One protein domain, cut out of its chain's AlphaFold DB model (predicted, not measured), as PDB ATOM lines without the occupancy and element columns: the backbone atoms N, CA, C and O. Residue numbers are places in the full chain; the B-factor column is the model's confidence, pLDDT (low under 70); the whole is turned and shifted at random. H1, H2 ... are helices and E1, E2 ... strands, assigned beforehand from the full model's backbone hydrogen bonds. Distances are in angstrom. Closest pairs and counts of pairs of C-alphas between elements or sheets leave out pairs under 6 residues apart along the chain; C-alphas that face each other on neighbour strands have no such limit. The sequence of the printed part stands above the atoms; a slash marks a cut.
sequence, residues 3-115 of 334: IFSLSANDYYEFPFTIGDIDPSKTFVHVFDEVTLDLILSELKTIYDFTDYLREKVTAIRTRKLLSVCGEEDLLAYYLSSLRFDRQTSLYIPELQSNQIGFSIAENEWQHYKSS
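Overview. This is residues 3 to 115 of the 334 residues of an uncharacterized protein of Plesiomonas shigelloides (UniProt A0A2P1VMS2). H3 sits in the middle of a small helix cluster, with H1, H2 and H4 about it and a tiny two-strand parallel sheet, E1 and E2, nearby. Long stretches with no named element, residues 3 to 32 and 81 to 101, make up much of the rest. The printed part has 113 residues, ordered H1 H2 E1 H3 E2 H4, mostly helix, with 49 in named elements. It is compact, radius of gyration of the C-alphas 14.2 A, spanning 42 by 36 by 27 A.

Along the chain. H1, residues 33 to 42, begins at C-alpha 33 (-30.307, -48.142, 35.808) and measures 14.4 A. H2, residues 46 to 61, measures 22.6 A; E1, residues 65 to 68, 7.9 A; H3, residues 71 to 80, 14.1 A; E2, residues 102 to 104, 7.0 A. H4, residues 108 to 113, measures 8.6 A and ends at C-alpha 113 (-46.222, -36.746, 30.854).

Arrangement. H3 touches H1 at a shallow tilt of 13 degrees, closest C-alphas Thr 35 and Glu 72, 6.3 A. H3 touches H4, closest C-alphas Asp 73 and Glu 108, 4.8 A. H2 and H3 are close but not clearly touching, closest C-alphas Tyr 52 and Tyr 78, 7.3 A. E1, H3 and E2 form a strand-helix-strand unit, parallel neighbour strands joined through a helix, with a left-handed crossover; N 66 and O 102 are 2.8 A apart. In the four helices every O i to N i+4 pair is within hydrogen-bond range.

Size, cuts and confidence. The C-alphas of Tyr 12 and Asp 85, the two farthest apart, are 44.6 A apart. The printed part has no cut; the link H3 to E2 is long. The model's pLDDT is under 70 at residues 83 to 89 and 95 to 99.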
ATOM      1  N   ILE A   3     -23.210 -34.592  26.098       91.44
ATOM      2  CA  ILE A   3     -22.720 -33.560  25.176       91.44
ATOM      3  C   ILE A   3     -22.037 -34.267  24.010       91.44
ATOM      4  O   ILE A   3     -21.028 -34.945  24.190       91.44
ATOM      5  N   PHE A   4     -22.602 -34.112  22.815       90.88
ATOM      6  CA  PHE A   4     -22.186 -34.829  21.605       90.88
ATOM      7  C   PHE A   4     -21.294 -34.001  20.677       90.88
ATOM      8  O   PHE A   4     -20.771 -34.521  19.701       90.88
ATOM      9  N   SER A   5     -21.138 -32.709  20.967       83.25
ATOM     10  CA  SER A   5     -20.309 -31.780  20.190       83.25
ATOM     11  C   SER A   5     -18.836 -31.753  20.614       83.25
ATOM     12  O   SER A   5     -18.042 -31.073  19.969       83.25
ATOM     13  N   LEU A   6     -18.472 -32.472  21.679       84.81
ATOM     14  CA  LEU A   6     -17.111 -32.515  22.207       84.81
ATOM     15  C   LEU A   6     -16.205 -33.402  21.345       84.81
ATOM     16  O   LEU A   6     -16.591 -34.495  20.932       84.81
ATOM     17  N   SER A   7     -14.977 -32.947  21.118       81.69
ATOM     18  CA  SER A   7     -13.903 -33.762  20.558       81.69
ATOM     19  C   SER A   7     -13.294 -34.679  21.622       81.69
ATOM     20  O   SER A   7     -13.437 -34.449  22.823       81.69
ATOM     21  N   ALA A   8     -12.552 -35.705  21.195       81.25
ATOM     22  CA  ALA A   8     -11.901 -36.650  22.106       81.25
ATOM     23  C   ALA A   8     -11.006 -35.976  23.167       81.25
ATOM     24  O   ALA A   8     -10.941 -36.453  24.296       81.25
ATOM     25  N   ASN A   9     -10.352 -34.862  22.821       83.75
ATOM     26  CA  ASN A   9      -9.498 -34.128  23.756       83.75
ATOM     27  C   ASN A   9     -10.308 -33.315  24.775       83.75
ATOM     28  O   ASN A   9      -9.870 -33.170  25.914       83.75
ATOM     29  N   ASP A  10     -11.499 -32.835  24.404       84.38
ATOM     30  CA  ASP A  10     -12.331 -32.018  25.293       84.38
ATOM     31  C   ASP A  10     -12.842 -32.840  26.490       84.38
ATOM     32  O   ASP A  10     -13.014 -32.319  27.588       84.38
ATOM     33  N   TYR A  11     -13.017 -34.157  26.334       80.31
ATOM     34  CA  TYR A  11     -13.475 -35.030  27.423       80.31
ATOM     35  C   TYR A  11     -12.512 -35.106  28.620       80.31
ATOM     36  O   TYR A  11     -12.949 -35.474  29.711       80.31
ATOM     37  N   TYR A  12     -11.236 -34.729  28.465       84.31
ATOM     38  CA  TYR A  12     -10.316 -34.604  29.602       84.31
ATOM     39  C   TYR A  12     -10.660 -33.416  30.513       84.31
ATOM     40  O   TYR A  12     -10.339 -33.449  31.700       84.31
ATOM     41  N   GLU A  13     -11.330 -32.393  29.980       88.38
ATOM     42  CA  GLU A  13     -11.729 -31.188  30.715       88.38
ATOM     43  C   GLU A  13     -13.166 -31.276  31.259       88.38
ATOM     44  O   GLU A  13     -13.501 -30.597  32.230       88.38
ATOM     45  N   PHE A  14     -13.998 -32.156  30.690       84.31
ATOM     46  CA  PHE A  14     -15.402 -32.360  31.073       84.31
ATOM     47  C   PHE A  14     -15.657 -33.778  31.626       84.31
ATOM     48  O   PHE A  14     -16.345 -34.581  30.978       84.31
ATOM     49  N   PRO A  15     -15.142 -34.116  32.828       81.00
ATOM     50  CA  PRO A  15     -15.350 -35.433  33.424       81.00
ATOM     51  C   PRO A  15     -16.845 -35.726  33.633       81.00
ATOM     52  O   PRO A  15     -17.650 -34.819  33.835       81.00
ATOM     53  N   PHE A  16     -17.213 -37.012  33.604       83.62
ATOM     54  CA  PHE A  16     -18.596 -37.507  33.756       83.62
ATOM     55  C   PHE A  16     -19.576 -37.086  32.645       83.62
ATOM     56  O   PHE A  16     -20.793 -37.188  32.814       83.62
ATOM     57  N   THR A  17     -19.056 -36.666  31.490       87.50
ATOM     58  CA  THR A  17     -19.855 -36.401  30.289       87.50
ATOM     59  C   THR A  17     -19.861 -37.612  29.365       87.50
ATOM     60  O   THR A  17     -18.822 -38.216  29.107       87.50
ATOM     61  N   ILE A  18     -21.034 -37.947  28.829       88.31
ATOM     62  CA  ILE A  18     -21.207 -38.991  27.811       88.31
ATOM     63  C   ILE A  18     -21.445 -38.313  26.457       88.31
ATOM     64  O   ILE A  18     -22.215 -37.356  26.375       88.31
ATOM     65  N   GLY A  19     -20.831 -38.814  25.384       89.62
ATOM     66  CA  GLY A  19     -21.165 -38.379  24.027       89.62
ATOM     67  C   GLY A  19     -20.528 -39.216  22.919       89.62
ATOM     68  O   GLY A  19     -20.152 -40.365  23.146       89.62
ATOM     69  N   ASP A  20     -20.455 -38.659  21.708       91.44
ATOM     70  CA  ASP A  20     -20.006 -39.349  20.489       91.44
ATOM     71  C   ASP A  20     -18.505 -39.122  20.236       91.44
ATOM     72  O   ASP A  20     -18.116 -38.394  19.330       91.44
ATOM     73  N   ILE A  21     -17.663 -39.731  21.080       86.94
ATOM     74  CA  ILE A  21     -16.209 -39.470  21.171       86.94
ATOM     75  C   ILE A  21     -15.484 -39.588  19.817       86.94
ATOM     76  O   ILE A  21     -14.578 -38.811  19.520       86.94
ATOM     77  N   ASP A  22     -15.858 -40.583  19.009       88.62
ATOM     78  CA  ASP A  22     -15.295 -40.816  17.678       88.62
ATOM     79  C   ASP A  22     -16.426 -41.108  16.676       88.62
ATOM     80  O   ASP A  22     -16.815 -42.271  16.496       88.62
ATOM     81  N   PRO A  23     -16.949 -40.071  15.989       89.06
ATOM     82  CA  PRO A  23     -18.049 -40.220  15.039       89.06
ATOM     83  C   PRO A  23     -17.729 -41.132  13.843       89.06
ATOM     84  O   PRO A  23     -18.648 -41.585  13.158       89.06
ATOM     85  N   SER A  24     -16.445 -41.428  13.587       89.62
ATOM     86  CA  SER A  24     -16.027 -42.359  12.528       89.62
ATOM     87  C   SER A  24     -16.264 -43.831  12.888       89.62
ATOM     88  O   SER A  24     -16.271 -44.693  12.007       89.62
ATOM     89  N   LYS A  25     -16.490 -44.133  14.173       91.50
ATOM     90  CA  LYS A  25     -16.713 -45.487  14.692       91.50
ATOM     91  C   LYS A  25     -18.181 -45.744  15.026       91.50
ATOM     92  O   LYS A  25     -19.052 -44.874  14.923       91.50
ATOM     93  N   THR A  26     -18.473 -46.982  15.421       93.25
ATOM     94  CA  THR A  26     -19.782 -47.380  15.945       93.25
ATOM     95  C   THR A  26     -20.130 -46.562  17.187       93.25
ATOM     96  O   THR A  26     -19.311 -46.426  18.091       93.25
ATOM     97  N   PHE A  27     -21.352 -46.035  17.229       94.75
ATOM     98  CA  PHE A  27     -21.859 -45.299  18.383       94.75
ATOM     99  C   PHE A  27     -22.047 -46.235  19.587       94.75
ATOM    100  O   PHE A  27     -22.586 -47.334  19.441       94.75
ATOM    101  N   VAL A  28     -21.635 -45.792  20.777       93.31
ATOM    102  CA  VAL A  28     -21.800 -46.541  22.031       93.31
ATOM    103  C   VAL A  28     -22.925 -45.908  22.842       93.31
ATOM    104  O   VAL A  28     -22.842 -44.749  23.238       93.31
ATOM    105  N   HIS A  29     -23.984 -46.675  23.098       94.12
ATOM    106  CA  HIS A  29     -25.085 -46.237  23.951       94.12
ATOM    107  C   HIS A  29     -24.762 -46.519  25.418       94.12
ATOM    108  O   HIS A  29     -24.358 -47.629  25.761       94.12
ATOM    109  N   VAL A  30     -24.973 -45.522  26.276       92.38
ATOM    110  CA  VAL A  30     -24.778 -45.624  27.723       92.38
ATOM    111  C   VAL A  30     -26.073 -45.201  28.403       92.38
ATOM    112  O   VAL A  30     -26.628 -44.155  28.070       92.38
ATOM    113  N   PHE A  31     -26.534 -46.028  29.336       93.00
ATOM    114  CA  PHE A  31     -27.721 -45.808  30.156       93.00
ATOM    115  C   PHE A  31     -27.363 -46.120  31.607       93.00
ATOM    116  O   PHE A  31     -26.594 -47.051  31.859       93.00
ATOM    117  N   ASP A  32     -27.911 -45.353  32.542       92.00
ATOM    118  CA  ASP A  32     -27.933 -45.752  33.949       92.00
ATOM    119  C   ASP A  32     -29.145 -46.660  34.226       92.00
ATOM    120  O   ASP A  32     -29.987 -46.883  33.354       92.00
ATOM    121  N   GLU A  33     -29.225 -47.222  35.433       93.44
ATOM    122  CA  GLU A  33     -30.307 -48.142  35.808       93.44
ATOM    123  C   GLU A  33     -31.696 -47.485  35.733       93.44
ATOM    124  O   GLU A  33     -32.642 -48.091  35.233       93.44
ATOM    125  N   VAL A  34     -31.808 -46.217  36.143       94.12
ATOM    126  CA  VAL A  34     -33.084 -45.490  36.213       94.12
ATOM    127  C   VAL A  34     -33.619 -45.186  34.812       94.12
ATOM    128  O   VAL A  34     -34.802 -45.386  34.523       94.12
ATOM    129  N   THR A  35     -32.750 -44.710  33.923       93.44
ATOM    130  CA  THR A  35     -33.091 -44.373  32.537       93.44
ATOM    131  C   THR A  35     -33.315 -45.619  31.692       93.44
ATOM    132  O   THR A  35     -34.217 -45.619  30.852       93.44
ATOM    133  N   LEU A  36     -32.563 -46.701  31.928       95.44
ATOM    134  CA  LEU A  36     -32.782 -47.972  31.243       95.44
ATOM    135  C   LEU A  36     -34.163 -48.551  31.574       95.44
ATOM    136  O   LEU A  36     -34.906 -48.901  30.655       95.44
ATOM    137  N   ASP A  37     -34.532 -48.598  32.855       96.19
ATOM    138  CA  ASP A  37     -35.853 -49.067  33.290       96.19
ATOM    139  C   ASP A  37     -36.973 -48.221  32.677       96.19
ATOM    140  O   ASP A  37     -37.955 -48.756  32.146       96.19
ATOM    141  N   LEU A  38     -36.803 -46.894  32.669       96.06
ATOM    142  CA  LEU A  38     -37.746 -45.985  32.031       96.06
ATOM    143  C   LEU A  38     -37.908 -46.297  30.538       96.06
ATOM    144  O   LEU A  38     -39.034 -46.485  30.070       96.06
ATOM    145  N   ILE A  39     -36.803 -46.397  29.797       96.00
ATOM    146  CA  ILE A  39     -36.821 -46.675  28.359       96.00
ATOM    147  C   ILE A  39     -37.516 -48.001  28.068       96.00
ATOM    148  O   ILE A  39     -38.394 -48.047  27.208       96.00
ATOM    149  N   LEU A  40     -37.164 -49.073  28.780       94.44
ATOM    150  CA  LEU A  40     -37.753 -50.394  28.557       94.44
ATOM    151  C   LEU A  40     -39.244 -50.433  28.929       94.44
ATOM    152  O   LEU A  40     -40.017 -51.168  28.308       94.44
ATOM    153  N   SER A  41     -39.676 -49.617  29.897       92.56
ATOM    154  CA  SER A  41     -41.089 -49.502  30.275       92.56
ATOM    155  C   SER A  41     -41.940 -48.761  29.233       92.56
ATOM    156  O   SER A  41     -43.107 -49.114  29.012       92.56
ATOM    157  N   GLU A  42     -41.358 -47.763  28.562       93.56
ATOM    158  CA  GLU A  42     -42.043 -46.927  27.575       93.56
ATOM    159  C   GLU A  42     -41.963 -47.519  26.158       93.56
ATOM    160  O   GLU A  42     -42.956 -47.484  25.424       93.56
ATOM    161  N   LEU A  43     -40.816 -48.102  25.793       93.62
ATOM    162  CA  LEU A  43     -40.516 -48.734  24.503       93.62
ATOM    163  C   LEU A  43     -40.642 -50.260  24.599       93.62
ATOM    164  O   LEU A  43     -39.683 -51.006  24.415       93.62
ATOM    165  N   LYS A  44     -41.857 -50.736  24.885       88.25
ATOM    166  CA  LYS A  44     -42.166 -52.136  25.243       88.25
ATOM    167  C   LYS A  44     -41.845 -53.208  24.192       88.25
ATOM    168  O   LYS A  44     -42.043 -54.395  24.454       88.25
ATOM    169  N   THR A  45     -41.409 -52.835  22.991       93.12
ATOM    170  CA  THR A  45     -41.070 -53.790  21.932       93.12
ATOM    171  C   THR A  45     -39.634 -53.608  21.466       93.12
ATOM    172  O   THR A  45     -39.086 -52.507  21.478       93.12
ATOM    173  N   ILE A  46     -39.032 -54.697  20.980       93.50
ATOM    174  CA  ILE A  46     -37.689 -54.645  20.392       93.50
ATOM    175  C   ILE A  46     -37.628 -53.703  19.182       93.50
ATOM    176  O   ILE A  46     -36.596 -53.078  18.938       93.50
ATOM    177  N   TYR A  47     -38.734 -53.568  18.441       93.94
ATOM    178  CA  TYR A  47     -38.819 -52.605  17.353       93.94
ATOM    179  C   TYR A  47     -38.679 -51.185  17.903       93.94
ATOM    180  O   TYR A  47     -37.747 -50.494  17.514       93.94
ATOM    181  N   ASP A  48     -39.530 -50.789  18.854       93.44
ATOM    182  CA  ASP A  48     -39.543 -49.420  19.389       93.44
ATOM    183  C   ASP A  48     -38.218 -49.059  20.072       93.44
ATOM    184  O   ASP A  48     -37.710 -47.957  19.879       93.44
ATOM    185  N   PHE A  49     -37.626 -50.003  20.816       95.62
ATOM    186  CA  PHE A  49     -36.322 -49.815  21.448       95.62
ATOM    187  C   PHE A  49     -35.212 -49.614  20.412       95.62
ATOM    188  O   PHE A  49     -34.465 -48.642  20.483       95.62
ATOM    189  N   THR A  50     -35.104 -50.496  19.414       95.38
ATOM    190  CA  THR A  50     -34.045 -50.362  18.398       95.38
ATOM    191  C   THR A  50     -34.257 -49.162  17.480       95.38
ATOM    192  O   THR A  50     -33.276 -48.576  17.026       95.38
ATOM    193  N   ASP A  51     -35.506 -48.776  17.217       93.69
ATOM    194  CA  ASP A  51     -35.843 -47.577  16.450       93.69
ATOM    195  C   ASP A  51     -35.425 -46.309  17.203       93.69
ATOM    196  O   ASP A  51     -34.741 -45.462  16.631       93.69
ATOM    197  N   TYR A  52     -35.675 -46.246  18.515       95.69
ATOM    198  CA  TYR A  52     -35.176 -45.169  19.372       95.69
ATOM    199  C   TYR A  52     -33.650 -45.043  19.333       95.69
ATOM    200  O   TYR A  52     -33.131 -43.940  19.164       95.69
ATOM    201  N   LEU A  53     -32.914 -46.158  19.425       96.19
ATOM    202  CA  LEU A  53     -31.449 -46.124  19.338       96.19
ATOM    203  C   LEU A  53     -30.974 -45.580  17.981       96.19
ATOM    204  O   LEU A  53     -30.074 -44.739  17.938       96.19
ATOM    205  N   ARG A  54     -31.594 -46.008  16.872       94.81
ATOM    206  CA  ARG A  54     -31.269 -45.503  15.524       94.81
ATOM    207  C   ARG A  54     -31.590 -44.020  15.378       94.81
ATOM    208  O   ARG A  54     -30.786 -43.273  14.818       94.81
ATOM    209  N   GLU A  55     -32.739 -43.587  15.883       93.94
ATOM    210  CA  GLU A  55     -33.156 -42.191  15.834       93.94
ATOM    211  C   GLU A  55     -32.278 -41.307  16.718       93.94
ATOM    212  O   GLU A  55     -31.898 -40.229  16.268       93.94
ATOM    213  N   LYS A  56     -31.850 -41.774  17.898       94.44
ATOM    214  CA  LYS A  56     -30.851 -41.089  18.735       94.44
ATOM    215  C   LYS A  56     -29.559 -40.844  17.956       94.44
ATOM    216  O   LYS A  56     -29.101 -39.707  17.879       94.44
ATOM    217  N   VAL A  57     -28.999 -41.875  17.320       95.00
ATOM    218  CA  VAL A  57     -27.767 -41.733  16.518       95.00
ATOM    219  C   VAL A  57     -27.980 -40.788  15.336       95.00
ATOM    220  O   VAL A  57     -27.135 -39.936  15.068       95.00
ATOM    221  N   THR A  58     -29.119 -40.898  14.651       92.44
ATOM    222  CA  THR A  58     -29.462 -40.019  13.525       92.44
ATOM    223  C   THR A  58     -29.601 -38.566  13.977       92.44
ATOM    224  O   THR A  58     -29.108 -37.658  13.304       92.44
ATOM    225  N   ALA A  59     -30.225 -38.331  15.131       92.12
ATOM    226  CA  ALA A  59     -30.370 -37.006  15.711       92.12
ATOM    227  C   ALA A  59     -29.005 -36.373  16.005       92.12
ATOM    228  O   ALA A  59     -28.764 -35.227  15.635       92.12
ATOM    229  N   ILE A  60     -28.095 -37.148  16.598       92.56
ATOM    230  CA  ILE A  60     -26.737 -36.718  16.949       92.56
ATOM    231  C   ILE A  60     -25.908 -36.437  15.692       92.56
ATOM    232  O   ILE A  60     -25.468 -35.308  15.474       92.56
ATOM    233  N   ARG A  61     -25.723 -37.445  14.833       91.88
ATOM    234  CA  ARG A  61     -24.744 -37.394  13.736       91.88
ATOM    235  C   ARG A  61     -25.232 -36.650  12.498       91.88
ATOM    236  O   ARG A  61     -24.418 -36.102  11.762       91.88
ATOM    237  N   THR A  62     -26.542 -36.628  12.259       89.62
ATOM    238  CA  THR A  62     -27.118 -36.056  11.031       89.62
ATOM    239  C   THR A  62     -27.884 -34.771  11.309       89.62
ATOM    240  O   THR A  62     -27.740 -33.801  10.570       89.62
ATOM    241  N   ARG A  63     -28.681 -34.746  12.384       88.75
ATOM    242  CA  ARG A  63     -29.593 -33.631  12.689       88.75
ATOM    243  C   ARG A  63     -29.015 -32.601  13.663       88.75
ATOM    244  O   ARG A  63     -29.683 -31.626  13.989       88.75
ATOM    245  N   LYS A  64     -27.755 -32.778  14.075       88.50
ATOM    246  CA  LYS A  64     -26.996 -31.850  14.928       88.50
ATOM    247  C   LYS A  64     -27.607 -31.647  16.321       88.50
ATOM    248  O   LYS A  64     -27.659 -30.522  16.822       88.50
ATOM    249  N   LEU A  65     -28.052 -32.730  16.959       91.94
ATOM    250  CA  LEU A  65     -28.319 -32.737  18.399       91.94
ATOM    251  C   LEU A  65     -26.986 -32.578  19.151       91.94
ATOM    252  O   LEU A  65     -26.145 -33.473  19.126       91.94
ATOM    253  N   LEU A  66     -26.790 -31.429  19.796       91.94
ATOM    254  CA  LEU A  66     -25.528 -31.027  20.422       91.94
ATOM    255  C   LEU A  66     -25.402 -31.519  21.864       91.94
ATOM    256  O   LEU A  66     -24.311 -31.906  22.285       91.94
ATOM    257  N   SER A  67     -26.495 -31.483  22.625       92.56
ATOM    258  CA  SER A  67     -26.520 -31.921  24.020       92.56
ATOM    259  C   SER A  67     -27.929 -32.255  24.502       92.56
ATOM    260  O   SER A  67     -28.927 -31.773  23.962       92.56
ATOM    261  N   VAL A  68     -27.995 -33.078  25.545       94.06
ATOM    262  CA  VAL A  68     -29.219 -33.437  26.264       94.06
ATOM    263  C   VAL A  68     -28.893 -33.484  27.752       94.06
ATOM    264  O   VAL A  68     -27.866 -34.044  28.149       94.06
ATOM    265  N   CYS A  69     -29.752 -32.913  28.591       92.00
ATOM    266  CA  CYS A  69     -29.533 -32.953  30.033       92.00
ATOM    267  C   CYS A  69     -29.693 -34.370  30.622       92.00
ATOM    268  O   CYS A  69     -28.777 -34.822  31.321       92.00
ATOM    269  N   GLY A  70     -30.757 -35.092  30.246       92.75
ATOM    270  CA  GLY A  70     -31.043 -36.473  30.658       92.75
ATOM    271  C   GLY A  70     -31.625 -37.341  29.536       92.75
ATOM    272  O   GLY A  70     -32.221 -36.847  28.581       92.75
ATOM    273  N   GLU A  71     -31.441 -38.659  29.617       95.50
ATOM    274  CA  GLU A  71     -31.956 -39.573  28.585       95.50
ATOM    275  C   GLU A  71     -33.494 -39.606  28.556       95.50
ATOM    276  O   GLU A  71     -34.100 -39.745  27.496       95.50
ATOM    277  N   GLU A  72     -34.130 -39.417  29.707       96.31
ATOM    278  CA  GLU A  72     -35.572 -39.265  29.873       96.31
ATOM    279  C   GLU A  72     -36.139 -38.091  29.065       96.31
ATOM    280  O   GLU A  72     -37.226 -38.196  28.494       96.31
ATOM    281  N   ASP A  73     -35.384 -36.997  28.953       95.00
ATOM    282  CA  ASP A  73     -35.779 -35.821  28.183       95.00
ATOM    283  C   ASP A  73     -35.631 -36.078  26.677       95.00
ATOM    284  O   ASP A  73     -36.494 -35.699  25.882       95.00
ATOM    285  N   LEU A  74     -34.589 -36.807  26.260       95.19
ATOM    286  CA  LEU A  74     -34.462 -37.262  24.871       95.19
ATOM    287  C   LEU A  74     -35.604 -38.208  24.481       95.19
ATOM    288  O   LEU A  74     -36.197 -38.066  23.406       95.19
ATOM    289  N   LEU A  75     -35.939 -39.149  25.366       95.81
ATOM    290  CA  LEU A  75     -37.071 -40.050  25.193       95.81
ATOM    291  C   LEU A  75     -38.383 -39.263  25.069       95.81
ATOM    292  O   LEU A  75     -39.203 -39.575  24.204       95.81
ATOM    293  N   ALA A  76     -38.568 -38.207  25.866       94.25
ATOM    294  CA  ALA A  76     -39.723 -37.320  25.778       94.25
ATOM    295  C   ALA A  76     -39.867 -36.681  24.386       94.25
ATOM    296  O   ALA A  76     -40.962 -36.697  23.817       94.25
ATOM    297  N   TYR A  77     -38.771 -36.178  23.801       91.19
ATOM    298  CA  TYR A  77     -38.765 -35.631  22.435       91.19
ATOM    299  C   TYR A  77     -39.139 -36.687  21.399       91.19
ATOM    300  O   TYR A  77     -39.978 -36.439  20.529       91.19
ATOM    301  N   TYR A  78     -38.539 -37.872  21.510       92.75
ATOM    302  CA  TYR A  78     -38.817 -38.987  20.615       92.75
ATOM    303  C   TYR A  78     -40.295 -39.397  20.664       92.75
ATOM    304  O   TYR A  78     -40.948 -39.481  19.625       92.75
ATOM    305  N   LEU A  79     -40.869 -39.581  21.854       91.88
ATOM    306  CA  LEU A  79     -42.269 -39.986  22.020       91.88
ATOM    307  C   LEU A  79     -43.261 -38.872  21.639       91.88
ATOM    308  O   LEU A  79     -44.346 -39.151  21.125       91.88
ATOM    309  N   SER A  80     -42.882 -37.606  21.824       88.69
ATOM    310  CA  SER A  80     -43.703 -36.442  21.450       88.69
ATOM    311  C   SER A  80     -43.793 -36.214  19.940       88.69
ATOM    312  O   SER A  80     -44.613 -35.424  19.480       88.69
ATOM    313  N   SER A  81     -42.965 -36.899  19.150       81.44
ATOM    314  CA  SER A  81     -42.917 -36.752  17.694       81.44
ATOM    315  C   SER A  81     -44.010 -37.495  16.935       81.44
ATOM    316  O   SER A  81     -44.063 -37.393  15.706       81.44
ATOM    317  N   LEU A  82     -44.856 -38.254  17.641       71.69
ATOM    318  CA  LEU A  82     -45.920 -39.049  17.047       71.69
ATOM    319  C   LEU A  82     -46.813 -38.164  16.168       71.69
ATOM    320  O   LEU A  82     -47.697 -37.455  16.649       71.69
ATOM    321  N   ARG A  83     -46.602 -38.225  14.851       63.09
ATOM    322  CA  ARG A  83     -47.470 -37.554  13.887       63.09
ATOM    323  C   ARG A  83     -48.590 -38.491  13.468       63.09
ATOM    324  O   ARG A  83     -48.365 -39.648  13.131       63.09
ATOM    325  N   PHE A  84     -49.801 -37.949  13.392       49.47
ATOM    326  CA  PHE A  84     -50.980 -38.678  12.918       49.47
ATOM    327  C   PHE A  84     -50.868 -39.167  11.456       49.47
ATOM    328  O   PHE A  84     -51.635 -40.040  11.055       49.47
ATOM    329  N   ASP A  85     -49.938 -38.626  10.656       43.62
ATOM    330  CA  ASP A  85     -49.762 -38.950   9.231       43.62
ATOM    331  C   ASP A  85     -48.742 -40.073   8.951       43.62
ATOM    332  O   ASP A  85     -48.874 -40.770   7.944       43.62
ATOM    333  N   ARG A  86     -47.777 -40.311   9.851       50.19
ATOM    334  CA  ARG A  86     -46.841 -41.445   9.813       50.19
ATOM    335  C   ARG A  86     -47.191 -42.426  10.925       50.19
ATOM    336  O   ARG A  86     -46.602 -42.420  11.998       50.19
ATOM    337  N   GLN A  87     -48.185 -43.266  10.647       56.41
ATOM    338  CA  GLN A  87     -48.936 -44.043  11.642       56.41
ATOM    339  C   GLN A  87     -48.131 -45.042  12.504       56.41
ATOM    340  O   GLN A  87     -48.738 -45.691  13.354       56.41
ATOM    341  N   THR A  88     -46.823 -45.209  12.292       55.53
ATOM    342  CA  THR A  88     -45.994 -46.208  12.992       55.53
ATOM    343  C   THR A  88     -44.552 -45.775  13.282       55.53
ATOM    344  O   THR A  88     -43.811 -46.584  13.831       55.53
ATOM    345  N   SER A  89     -44.134 -44.548  12.942       63.34
ATOM    346  CA  SER A  89     -42.735 -44.113  13.101       63.34
ATOM    347  C   SER A  89     -42.619 -42.881  13.991       63.34
ATOM    348  O   SER A  89     -43.310 -41.885  13.757       63.34
ATOM    349  N   LEU A  90     -41.697 -42.935  14.944       74.88
ATOM    350  CA  LEU A  90     -41.300 -41.821  15.797       74.88
ATOM    351  C   LEU A  90     -39.940 -41.293  15.326       74.88
ATOM    352  O   LEU A  90     -39.203 -41.986  14.632       74.88
ATOM    353  N   TYR A  91     -39.619 -40.045  15.642       77.56
ATOM    354  CA  TYR A  91     -38.345 -39.432  15.283       77.56
ATOM    355  C   TYR A  91     -37.990 -38.304  16.250       77.56
ATOM    356  O   TYR A  91     -38.854 -37.745  16.907       77.56
ATOM    357  N   ILE A  92     -36.726 -37.908  16.331       78.75
ATOM    358  CA  ILE A  92     -36.361 -36.707  17.100       78.75
ATOM    359  C   ILE A  92     -36.403 -35.497  16.155       78.75
ATOM    360  O   ILE A  92     -35.647 -35.485  15.172       78.75
ATOM    361  N   PRO A  93     -37.300 -34.514  16.377       70.38
ATOM    362  CA  PRO A  93     -37.459 -33.388  15.468       70.38
ATOM    363  C   PRO A  93     -36.262 -32.436  15.522       70.38
ATOM    364  O   PRO A  93     -35.762 -32.116  16.594       70.38
ATOM    365  N   GLU A  94     -35.850 -31.940  14.354       70.00
ATOM    366  CA  GLU A  94     -34.968 -30.773  14.261       70.00
ATOM    367  C   GLU A  94     -35.718 -29.523  14.731       70.00
ATOM    368  O   GLU A  94     -36.893 -29.329  14.389       70.00
ATOM    369  N   LEU A  95     -35.043 -28.644  15.479       64.19
ATOM    370  CA  LEU A  95     -35.571 -27.306  15.732       64.19
ATOM    371  C   LEU A  95     -35.653 -26.544  14.404       64.19
ATOM    372  O   LEU A  95     -34.676 -26.445  13.665       64.19
ATOM    373  N   GLN A  96     -36.826 -25.981  14.102       55.97
ATOM    374  CA  GLN A  96     -37.029 -25.160  12.907       55.97
ATOM    375  C   GLN A  96     -36.320 -23.809  13.058       55.97
ATOM    376  O   GLN A  96     -36.938 -22.820  13.441       55.97
ATOM    377  N   SER A  97     -35.020 -23.746  12.767       53.28
ATOM    378  CA  SER A  97     -34.315 -22.482  12.533       53.28
ATOM    379  C   SER A  97     -32.975 -22.698  11.815       53.28
ATOM    380  O   SER A  97     -32.467 -23.814  11.767       53.28
ATOM    381  N   ASN A  98     -32.369 -21.623  11.297       57.41
ATOM    382  CA  ASN A  98     -31.003 -21.595  10.736       57.41
ATOM    383  C   ASN A  98     -29.898 -21.849  11.796       57.41
ATOM    384  O   ASN A  98     -28.791 -21.319  11.687       57.41
ATOM    385  N   GLN A  99     -30.193 -22.596  12.859       61.91
ATOM    386  CA  GLN A  99     -29.269 -22.865  13.952       61.91
ATOM    387  C   GLN A  99     -28.212 -23.907  13.567       61.91
ATOM    388  O   GLN A  99     -28.414 -24.797  12.741       61.91
ATOM    389  N   ILE A 100     -27.049 -23.774  14.205       75.44
ATOM    390  CA  ILE A 100     -25.885 -24.649  14.025       75.44
ATOM    391  C   ILE A 100     -26.150 -26.052  14.605       75.44
ATOM    392  O   ILE A 100     -25.511 -27.008  14.179       75.44
ATOM    393  N   GLY A 101     -27.127 -26.189  15.500       84.12
ATOM    394  CA  GLY A 101     -27.620 -27.437  16.073       84.12
ATOM    395  C   GLY A 101     -28.669 -27.142  17.144       84.12
ATOM    396  O   GLY A 101     -29.066 -25.987  17.309       84.12
ATOM    397  N   PHE A 102     -29.115 -28.164  17.869       89.06
ATOM    398  CA  PHE A 102     -30.097 -28.013  18.944       89.06
ATOM    399  C   PHE A 102     -29.717 -28.790  20.202       89.06
ATOM    400  O   PHE A 102     -28.984 -29.773  20.135       89.06
ATOM    401  N   SER A 103     -30.243 -28.352  21.343       91.19
ATOM    402  CA  SER A 103     -30.064 -29.002  22.641       91.19
ATOM    403  C   SER A 103     -31.419 -29.250  23.288       91.19
ATOM    404  O   SER A 103     -32.346 -28.465  23.093       91.19
ATOM    405  N   ILE A 104     -31.520 -30.328  24.059       91.56
ATOM    406  CA  ILE A 104     -32.728 -30.688  24.806       91.56
ATOM    407  C   ILE A 104     -32.504 -30.346  26.280       91.56
ATOM    408  O   ILE A 104     -31.527 -30.797  26.885       91.56
ATOM    409  N   ALA A 105     -33.391 -29.510  26.819       91.06
ATOM    410  CA  ALA A 105     -33.328 -29.015  28.188       91.06
ATOM    411  C   ALA A 105     -33.887 -30.029  29.200       91.06
ATOM    412  O   ALA A 105     -34.525 -31.010  28.825       91.06
ATOM    413  N   GLU A 106     -33.656 -29.768  30.489       94.06
ATOM    414  CA  GLU A 106     -34.258 -30.541  31.581       94.06
ATOM    415  C   GLU A 106     -35.775 -30.331  31.665       94.06
ATOM    416  O   GLU A 106     -36.278 -29.242  31.382       94.06
ATOM    417  N   ASN A 107     -36.469 -31.333  32.213       94.31
ATOM    418  CA  ASN A 107     -37.912 -31.362  32.511       94.31
ATOM    419  C   ASN A 107     -38.836 -31.622  31.315       94.31
ATOM    420  O   ASN A 107     -40.063 -31.536  31.434       94.31
ATOM    421  N   GLU A 108     -38.283 -32.006  30.174       93.62
ATOM    422  CA  GLU A 108     -39.047 -32.357  28.980       93.62
ATOM    423  C   GLU A 108     -39.837 -33.646  29.203       93.62
ATOM    424  O   GLU A 108     -40.975 -33.770  28.746       93.62
ATOM    425  N   TRP A 109     -39.321 -34.563  30.027       95.75
ATOM    426  CA  TRP A 109     -40.081 -35.722  30.493       95.75
ATOM    427  C   TRP A 109     -41.359 -35.336  31.261       95.75
ATOM    428  O   TRP A 109     -42.437 -35.900  31.049       95.75
ATOM    429  N   GLN A 110     -41.279 -34.348  32.152       95.62
ATOM    430  CA  GLN A 110     -42.398 -33.847  32.953       95.62
ATOM    431  C   GLN A 110     -43.436 -33.159  32.060       95.62
ATOM    432  O   GLN A 110     -44.644 -33.368  32.239       95.62
ATOM    433  N   HIS A 111     -42.977 -32.389  31.071       93.94
ATOM    434  CA  HIS A 111     -43.834 -31.794  30.051       93.94
ATOM    435  C   HIS A 111     -44.528 -32.862  29.199       93.94
ATOM    436  O   HIS A 111     -45.752 -32.815  29.039       93.94
ATOM    437  N   TYR A 112     -43.793 -33.873  28.734       94.12
ATOM    438  CA  TYR A 112     -44.345 -34.982  27.962       94.12
ATOM    439  C   TYR A 112     -45.425 -35.742  28.733       94.12
ATOM    440  O   TYR A 112     -46.509 -35.944  28.187       94.12
ATOM    441  N   LYS A 113     -45.208 -36.076  30.012       95.38
ATOM    442  CA  LYS A 113     -46.222 -36.746  30.854       95.38
ATOM    443  C   LYS A 113     -47.536 -35.972  30.982       95.38
ATOM    444  O   LYS A 113     -48.577 -36.570  31.236       95.38
ATOM    445  N   SER A 114     -47.490 -34.654  30.805       93.88
ATOM    446  CA  SER A 114     -48.662 -33.770  30.852       93.88
ATOM    447  C   SER A 114     -49.295 -33.546  29.469       93.88
ATOM    448  O   SER A 114     -50.292 -32.836  29.346       93.88
ATOM    449  N   SER A 115     -48.709 -34.117  28.413       91.19
ATOM    450  CA  SER A 115     -49.104 -33.907  27.023       91.19
ATOM    451  C   SER A 115     -50.166 -34.902  26.543       91.19
ATOM    452  O   SER A 115     -50.335 -36.004  27.068       91.19
TER     453      SER A 115